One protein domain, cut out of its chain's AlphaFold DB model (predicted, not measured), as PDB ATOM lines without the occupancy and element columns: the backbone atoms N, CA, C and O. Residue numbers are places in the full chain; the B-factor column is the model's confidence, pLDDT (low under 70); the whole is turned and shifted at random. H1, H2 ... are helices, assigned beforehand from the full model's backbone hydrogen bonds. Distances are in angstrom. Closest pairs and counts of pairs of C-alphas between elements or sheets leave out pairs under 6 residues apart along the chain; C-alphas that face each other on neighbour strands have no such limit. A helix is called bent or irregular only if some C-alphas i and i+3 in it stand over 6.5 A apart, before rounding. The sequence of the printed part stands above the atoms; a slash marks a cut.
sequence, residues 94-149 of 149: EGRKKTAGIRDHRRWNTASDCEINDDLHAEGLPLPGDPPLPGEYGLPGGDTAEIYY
ATOM      1  N   GLU A  94     -34.354  12.257 -15.704       98.19
ATOM      2  CA  GLU A  94     -33.300  11.690 -16.551       98.19
ATOM      3  C   GLU A  94     -32.390  12.769 -17.164       98.19
ATOM      4  O   GLU A  94     -31.171  12.576 -17.226       98.19
ATOM      5  N   GLY A  95     -32.940  13.898 -17.621       98.12
ATOM      6  CA  GLY A  95     -32.157  15.013 -18.154       98.12
ATOM      7  C   GLY A  95     -31.350  15.737 -17.076       98.12
ATOM      8  O   GLY A  95     -30.162  16.014 -17.282       98.12
ATOM      9  N   ARG A  96     -31.934  15.946 -15.890       98.25
ATOM     10  CA  ARG A  96     -31.254  16.498 -14.701       98.25
ATOM     11  C   ARG A  96     -30.086  15.620 -14.266       98.25
ATOM     12  O   ARG A  96     -28.966  16.120 -14.154       98.25
ATOM     13  N   LYS A  97     -30.288  14.297 -14.180       98.19
ATOM     14  CA  LYS A  97     -29.215  13.320 -13.909       98.19
ATOM     15  C   LYS A  97     -28.030  13.477 -14.861       98.19
ATOM     16  O   LYS A  97     -26.877  13.510 -14.430       98.19
ATOM     17  N   LYS A  98     -28.311  13.550 -16.169       97.62
ATOM     18  CA  LYS A  98     -27.283  13.694 -17.214       97.62
ATOM     19  C   LYS A  98     -26.542  15.021 -17.084       97.62
ATOM     20  O   LYS A  98     -25.316  15.029 -17.147       97.62
ATOM     21  N   THR A  99     -27.276  16.109 -16.874       97.94
ATOM     22  CA  THR A  99     -26.723  17.463 -16.733       97.94
ATOM     23  C   THR A  99     -25.812  17.575 -15.512       97.94
ATOM     24  O   THR A  99     -24.724  18.135 -15.612       97.94
ATOM     25  N   ALA A 100     -26.201  16.970 -14.387       96.69
ATOM     26  CA  ALA A 100     -25.401  16.923 -13.164       96.69
ATOM     27  C   ALA A 100     -24.221  15.929 -13.227       96.69
ATOM     28  O   ALA A 100     -23.418  15.855 -12.298       96.69
ATOM     29  N   GLY A 101     -24.089  15.141 -14.303       97.06
ATOM     30  CA  GLY A 101     -23.020  14.149 -14.444       97.06
ATOM     31  C   GLY A 101     -23.124  12.979 -13.456       97.06
ATOM     32  O   GLY A 101     -22.114  12.333 -13.160       97.06
ATOM     33  N   ILE A 102     -24.326  12.697 -12.949       97.25
ATOM     34  CA  ILE A 102     -24.570  11.684 -11.921       97.25
ATOM     35  C   ILE A 102     -24.443  10.274 -12.509       97.25
ATOM     36  O   ILE A 102     -25.080   9.924 -13.505       97.25
ATOM     37  N   ARG A 103     -23.597   9.451 -11.874       96.06
ATOM     38  CA  ARG A 103     -23.275   8.079 -12.315       96.06
ATOM     39  C   ARG A 103     -23.874   6.988 -11.431       96.06
ATOM     40  O   ARG A 103     -24.051   5.871 -11.908       96.06
ATOM     41  N   ASP A 104     -24.187   7.291 -10.172       97.81
ATOM     42  CA  ASP A 104     -24.881   6.346  -9.299       97.81
ATOM     43  C   ASP A 104     -26.385   6.388  -9.595       97.81
ATOM     44  O   ASP A 104     -27.146   7.171  -9.027       97.81
ATOM     45  N   HIS A 105     -26.808   5.546 -10.538       95.44
ATOM     46  CA  HIS A 105     -28.200   5.471 -10.972       95.44
ATOM     47  C   HIS A 105     -29.155   5.026  -9.867       95.44
ATOM     48  O   HIS A 105     -30.307   5.443  -9.881       95.44
ATOM     49  N   ARG A 106     -28.698   4.183  -8.931       97.25
ATOM     50  CA  ARG A 106     -29.561   3.677  -7.857       97.25
ATOM     51  C   ARG A 106     -29.824   4.773  -6.843       97.25
ATOM     52  O   ARG A 106     -30.976   5.012  -6.517       97.25
ATOM     53  N   ARG A 107     -28.771   5.471  -6.412       98.06
ATOM     54  CA  ARG A 107     -28.926   6.603  -5.497       98.06
ATOM     55  C   ARG A 107     -29.757   7.719  -6.123       98.06
ATOM     56  O   ARG A 107     -30.635   8.247  -5.459       98.06
ATOM     57  N   TRP A 108     -29.521   8.037  -7.400       98.44
ATOM     58  CA  TRP A 108     -30.336   9.032  -8.097       98.44
ATOM     59  C   TRP A 108     -31.805   8.633  -8.172       98.44
ATOM     60  O   TRP A 108     -32.660   9.469  -7.921       98.44
ATOM     61  N   ASN A 109     -32.096   7.368  -8.490       97.94
ATOM     62  CA  ASN A 109     -33.468   6.879  -8.511       97.94
ATOM     63  C   ASN A 109     -34.118   7.052  -7.133       97.94
ATOM     64  O   ASN A 109     -35.126   7.736  -7.056       97.94
ATOM     65  N   THR A 110     -33.477   6.604  -6.049       98.44
ATOM     66  CA  THR A 110     -33.991   6.815  -4.685       98.44
ATOM     67  C   THR A 110     -34.216   8.293  -4.351       98.44
ATOM     68  O   THR A 110     -35.273   8.643  -3.841       98.44
ATOM     69  N   ALA A 111     -33.264   9.174  -4.666       98.62
ATOM     70  CA  ALA A 111     -33.396  10.612  -4.430       98.62
ATOM     71  C   ALA A 111     -34.562  11.229  -5.224       98.62
ATOM     72  O   ALA A 111     -35.320  12.043  -4.704       98.62
ATOM     73  N   SER A 112     -34.729  10.809  -6.477       98.62
ATOM     74  CA  SER A 112     -35.799  11.274  -7.355       98.62
ATOM     75  C   SER A 112     -37.175  10.724  -6.982       98.62
ATOM     76  O   SER A 112     -38.177  11.410  -7.171       98.62
ATOM     77  N   ASP A 113     -37.217   9.518  -6.416       98.56
ATOM     78  CA  ASP A 113     -38.430   8.930  -5.865       98.56
ATOM     79  C   ASP A 113     -38.816   9.686  -4.587       98.56
ATOM     80  O   ASP A 113     -39.980  10.026  -4.427       98.56
ATOM     81  N   CYS A 114     -37.852  10.035  -3.723       98.69
ATOM     82  CA  CYS A 114     -38.085  10.867  -2.537       98.69
ATOM     83  C   CYS A 114     -38.705  12.236  -2.878       98.69
ATOM     84  O   CYS A 114     -39.673  12.599  -2.220       98.69
ATOM     85  N   GLU A 115     -38.201  12.947  -3.905       98.81
ATOM     86  CA  GLU A 115     -38.749  14.242  -4.393       98.81
ATOM     87  C   GLU A 115     -40.206  14.135  -4.877       98.81
ATOM     88  O   GLU A 115     -40.925  15.128  -4.955       98.81
ATOM     89  N   ILE A 116     -40.646  12.949  -5.295       98.69
ATOM     90  CA  ILE A 116     -42.021  12.742  -5.761       98.69
ATOM     91  C   ILE A 116     -42.893  12.211  -4.626       98.69
ATOM     92  O   ILE A 116     -44.041  12.621  -4.477       98.69
ATOM     93  N   ASN A 117     -42.387  11.250  -3.862       98.56
ATOM     94  CA  ASN A 117     -43.162  10.514  -2.874       98.56
ATOM     95  C   ASN A 117     -43.534  11.376  -1.674       98.56
ATOM     96  O   ASN A 117     -44.582  11.127  -1.085       98.56
ATOM     97  N   ASP A 118     -42.732  12.375  -1.315       97.62
ATOM     98  CA  ASP A 118     -43.072  13.289  -0.229       97.62
ATOM     99  C   ASP A 118     -44.283  14.180  -0.567       97.62
ATOM    100  O   ASP A 118     -45.173  14.306   0.274       97.62
ATOM    101  N   ASP A 119     -44.395  14.680  -1.803       97.31
ATOM    102  CA  ASP A 119     -45.585  15.361  -2.327       97.31
ATOM    103  C   ASP A 119     -46.813  14.434  -2.261       97.31
ATOM    104  O   ASP A 119     -47.871  14.794  -1.736       97.31
ATOM    105  N   LEU A 120     -46.678  13.202  -2.776       97.88
ATOM    106  CA  LEU A 120     -47.765  12.213  -2.796       97.88
ATOM    107  C   LEU A 120     -48.217  11.842  -1.378       97.88
ATOM    108  O   LEU A 120     -49.420  11.731  -1.121       97.88
ATOM    109  N   HIS A 121     -47.263  11.686  -0.461       97.00
ATOM    110  CA  HIS A 121     -47.506  11.365   0.938       97.00
ATOM    111  C   HIS A 121     -48.170  12.529   1.681       97.00
ATOM    112  O   HIS A 121     -49.145  12.313   2.399       97.00
ATOM    113  N   ALA A 122     -47.703  13.764   1.472       96.62
ATOM    114  CA  ALA A 122     -48.294  14.965   2.065       96.62
ATOM    115  C   ALA A 122     -49.749  15.185   1.615       96.62
ATOM    116  O   ALA A 122     -50.574  15.675   2.387       96.62
ATOM    117  N   GLU A 123     -50.087  14.780   0.389       95.94
ATOM    118  CA  GLU A 123     -51.455  14.794  -0.140       95.94
ATOM    119  C   GLU A 123     -52.312  13.592   0.306       95.94
ATOM    120  O   GLU A 123     -53.511  13.550   0.022       95.94
ATOM    121  N   GLY A 124     -51.727  12.611   1.002       96.88
ATOM    122  CA  GLY A 124     -52.420  11.404   1.455       96.88
ATOM    123  C   GLY A 124     -52.802  10.448   0.322       96.88
ATOM    124  O   GLY A 124     -53.773   9.696   0.455       96.88
ATOM    125  N   LEU A 125     -52.083  10.481  -0.805       97.12
ATOM    126  CA  LEU A 125     -52.324   9.561  -1.912       97.12
ATOM    127  C   LEU A 125     -51.687   8.195  -1.621       97.12
ATOM    128  O   LEU A 125     -50.519   8.137  -1.236       97.12
ATOM    129  N   PRO A 126     -52.418   7.084  -1.818       96.81
ATOM    130  CA  PRO A 126     -51.904   5.764  -1.484       96.81
ATOM    131  C   PRO A 126     -50.881   5.310  -2.525       96.81
ATOM    132  O   PRO A 126     -51.185   5.306  -3.717       96.81
ATOM    133  N   LEU A 127     -49.700   4.891  -2.078       94.31
ATOM    134  CA  LEU A 127     -48.696   4.206  -2.889       94.31
ATOM    135  C   LEU A 127     -48.569   2.749  -2.414       94.31
ATOM    136  O   LEU A 127     -48.660   2.507  -1.210       94.31
ATOM    137  N   PRO A 128     -48.342   1.787  -3.323       91.12
ATOM    138  CA  PRO A 128     -48.025   0.413  -2.951       91.12
ATOM    139  C   PRO A 128     -46.781   0.279  -2.065       91.12
ATOM    140  O   PRO A 128     -45.739   0.859  -2.370       91.12
ATOM    141  N   GLY A 129     -46.856  -0.585  -1.049       89.94
ATOM    142  CA  GLY A 129     -45.707  -0.958  -0.216       89.94
ATOM    143  C   GLY A 129     -45.161   0.195   0.630       89.94
ATOM    144  O   GLY A 129     -45.928   1.010   1.136       89.94
ATOM    145  N   ASP A 130     -43.834   0.237   0.768       91.31
ATOM    146  CA  ASP A 130     -43.098   1.235   1.550       91.31
ATOM    147  C   ASP A 130     -42.238   2.095   0.596       91.31
ATOM    148  O   ASP A 130     -41.064   1.783   0.367       91.31
ATOM    149  N   PRO A 131     -42.822   3.113  -0.068       93.69
ATOM    150  CA  PRO A 131     -42.084   3.971  -0.993       93.69
ATOM    151  C   PRO A 131     -41.036   4.807  -0.238       93.69
ATOM    152  O   PRO A 131     -41.335   5.296   0.852       93.69
ATOM    153  N   PRO A 132     -39.838   5.037  -0.813       96.94
ATOM    154  CA  PRO A 132     -38.801   5.804  -0.136       96.94
ATOM    155  C   PRO A 132     -39.276   7.232   0.134       96.94
ATOM    156  O   PRO A 132     -39.800   7.902  -0.763       96.94
ATOM    157  N   LEU A 133     -39.055   7.690   1.366       98.00
ATOM    158  CA  LEU A 133     -39.346   9.050   1.814       98.00
ATOM    159  C   LEU A 133     -38.082   9.704   2.391       98.00
ATOM    160  O   LEU A 133     -37.285   9.018   3.036       98.00
ATOM    161  N   PRO A 134     -37.911  11.036   2.268       98.06
ATOM    162  CA  PRO A 134     -36.739  11.745   2.797       98.06
ATOM    163  C   PRO A 134     -36.446  11.445   4.277       98.06
ATOM    164  O   PRO A 134     -35.293  11.247   4.672       98.06
ATOM    165  N   GLY A 135     -37.499  11.328   5.094       97.31
ATOM    166  CA  GLY A 135     -37.391  11.068   6.530       97.31
ATOM    167  C   GLY A 135     -36.719   9.736   6.886       97.31
ATOM    168  O   GLY A 135     -36.065   9.653   7.924       97.31
ATOM    169  N   GLU A 136     -36.794   8.723   6.018       96.69
ATOM    170  CA  GLU A 136     -36.113   7.430   6.213       96.69
ATOM    171  C   GLU A 136     -34.585   7.558   6.156       96.69
ATOM    172  O   GLU A 136     -33.855   6.738   6.716       96.69
ATOM    173  N   TYR A 137     -34.101   8.629   5.526       96.81
ATOM    174  CA  TYR A 137     -32.687   8.957   5.374       96.81
ATOM    175  C   TYR A 137     -32.243  10.085   6.320       96.81
ATOM    176  O   TYR A 137     -31.110  10.557   6.226       96.81
ATOM    177  N   GLY A 138     -33.111  10.525   7.240       97.38
ATOM    178  CA  GLY A 138     -32.841  11.653   8.140       97.38
ATOM    179  C   GLY A 138     -32.850  13.018   7.443       97.38
ATOM    180  O   GLY A 138     -32.267  13.968   7.966       97.38
ATOM    181  N   LEU A 139     -33.484  13.112   6.271       97.56
ATOM    182  CA  LEU A 139     -33.582  14.329   5.465       97.56
ATOM    183  C   LEU A 139     -34.954  15.001   5.658       97.56
ATOM    184  O   LEU A 139     -35.950  14.310   5.902       97.56
ATOM    185  N   PRO A 140     -35.039  16.342   5.563       97.12
ATOM    186  CA  PRO A 140     -36.322  17.039   5.535       97.12
ATOM    187  C   PRO A 140     -37.086  16.751   4.230       97.12
ATOM    188  O   PRO A 140     -36.486  16.490   3.190       97.12
ATOM    189  N   GLY A 141     -38.419  16.804   4.284       97.44
ATOM    190  CA  GLY A 141     -39.267  16.761   3.084       97.44
ATOM    191  C   GLY A 141     -39.330  18.111   2.361       97.44
ATOM    192  O   GLY A 141     -39.105  19.150   2.985       97.44
ATOM    193  N   GLY A 142     -39.697  18.090   1.081       97.12
ATOM    194  CA  GLY A 142     -39.938  19.263   0.238       97.12
ATOM    195  C   GLY A 142     -38.717  19.789  -0.522       97.12
ATOM    196  O   GLY A 142     -38.750  20.923  -1.001       97.12
ATOM    197  N   ASP A 143     -37.644  19.004  -0.612       98.00
ATOM    198  CA  ASP A 143     -36.417  19.333  -1.342       98.00
ATOM    199  C   ASP A 143     -36.336  18.556  -2.674       98.00
ATOM    200  O   ASP A 143     -37.136  17.667  -2.962       98.00
ATOM    201  N   THR A 144     -35.373  18.910  -3.530       97.88
ATOM    202  CA  THR A 144     -35.217  18.283  -4.853       97.88
ATOM    203  C   THR A 144     -34.319  17.043  -4.817       97.88
ATOM    204  O   THR A 144     -33.503  16.861  -3.912       97.88
ATOM    205  N   ALA A 145     -34.378  16.222  -5.867       98.31
ATOM    206  CA  ALA A 145     -33.528  15.052  -6.057       98.31
ATOM    207  C   ALA A 145     -32.030  15.376  -5.955       98.31
ATOM    208  O   ALA A 145     -31.266  14.554  -5.462       98.31
ATOM    209  N   GLU A 146     -31.578  16.559  -6.391       97.81
ATOM    210  CA  GLU A 146     -30.174  16.966  -6.241       97.81
ATOM    211  C   GLU A 146     -29.782  17.245  -4.792       97.81
ATOM    212  O   GLU A 146     -28.621  17.057  -4.448       97.81
ATOM    213  N   ILE A 147     -30.717  17.702  -3.956       97.31
ATOM    214  CA  ILE A 147     -30.475  17.896  -2.523       97.31
ATOM    215  C   ILE A 147     -30.461  16.545  -1.797       97.31
ATOM    216  O   ILE A 147     -29.697  16.362  -0.852       97.31
ATOM    217  N   TYR A 148     -31.270  15.588  -2.258       97.81
ATOM    218  CA  TYR A 148     -31.348  14.240  -1.688       97.81
ATOM    219  C   TYR A 148     -30.231  13.274  -2.132       97.81
ATOM    220  O   TYR A 148     -30.053  12.236  -1.492       97.81
ATOM    221  N   TYR A 149     -29.491  13.575  -3.205       95.88
ATOM    222  CA  TYR A 149     -28.434  12.722  -3.778       95.88
ATOM    223  C   TYR A 149     -27.046  12.925  -3.138       95.88
ATOM    224  O   TYR A 149     -26.382  11.902  -2.812       95.88
TER     225      TYR A 149
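AT A GLANCE: This is residues 94 to 149 of the 149 residues of the protein "Putative metallopeptidase domain protein" of uncultured bacterium (UniProt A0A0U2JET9). One long helix, H2, gently kinked, makes the longest axis of the domain, and the chain after it folds back along its side, where the single-turn helix H4 packs on it. A short helix, H1, sits near the first end of H2, and another single-turn helix, H3, lies in the returning stretch. The printed part has 56 residues, with four named helices in the order H1, H2, H3, H4 and no named strand, and its class is all helix. It is compact, with a radius of gyration of the C-alphas of 11.4 A, and elongated in outline, spanning 33 by 20 by 15 A.

IN THESE COORDINATES: Find C-alpha 105 at (-28.200, 5.471, -10.972); from there H2, residues 105 to 122, runs 25.8 A to C-alpha 122 at (-48.294, 14.965, 2.065). Near residue 116 it has a kink of 26 degrees; it is neither bent nor irregular, but only just: C-alphas 115 and 118 are 6.1 A apart. Before it comes H1, residues 94 to 99, 8.8 A long. After it come H3, residues 134 to 137, 5.6 A long, and H4, residues 145 to 148, 4.9 A long, ending at C-alpha 148 at (-31.348, 14.240, -1.688).

HOW THE PARTS SIT: Start on H2 and look at its residues 108 to 115, with which alone it touches H4; the closest C-alphas, those of Ser 112 and Ala 145, are 4.6 A apart. With residues 114 to 118 alone, H2 only just touches H3, with 3 pairs of C-alphas within 8 A, the closest being those of Cys 114 and Pro 134 at 5.6 A. H1 is close to H2 but not clearly touching: the closest C-alphas, those of Lys 97 and Trp 108, are 7.3 A apart. These two helices run opposite ways at a steep tilt of 58 degrees. H3 and H4 are also close but not clearly touching, with the C-alphas of Pro 134 and Tyr 148, their closest, 7.4 A apart. H1 is apart from H3 and from H4. Every O i to N i+4 pair is within hydrogen-bond range in H1, and 13 of 14 are in H2; H3 and H4 are too short for such a pair.

THE WHOLE: Look at Gly 101 and Gly 124 for the two C-alphas farthest apart, 33.5 A. The link from H2 to H3, 11 residues, is long; that from H1 to H2 is tight, and that from H3 to H4 is short. The printed part runs from 94 to 149, the chain's last residue, and has no cut. The mean pLDDT of the printed part is 97.1, and no printed residue is under 70.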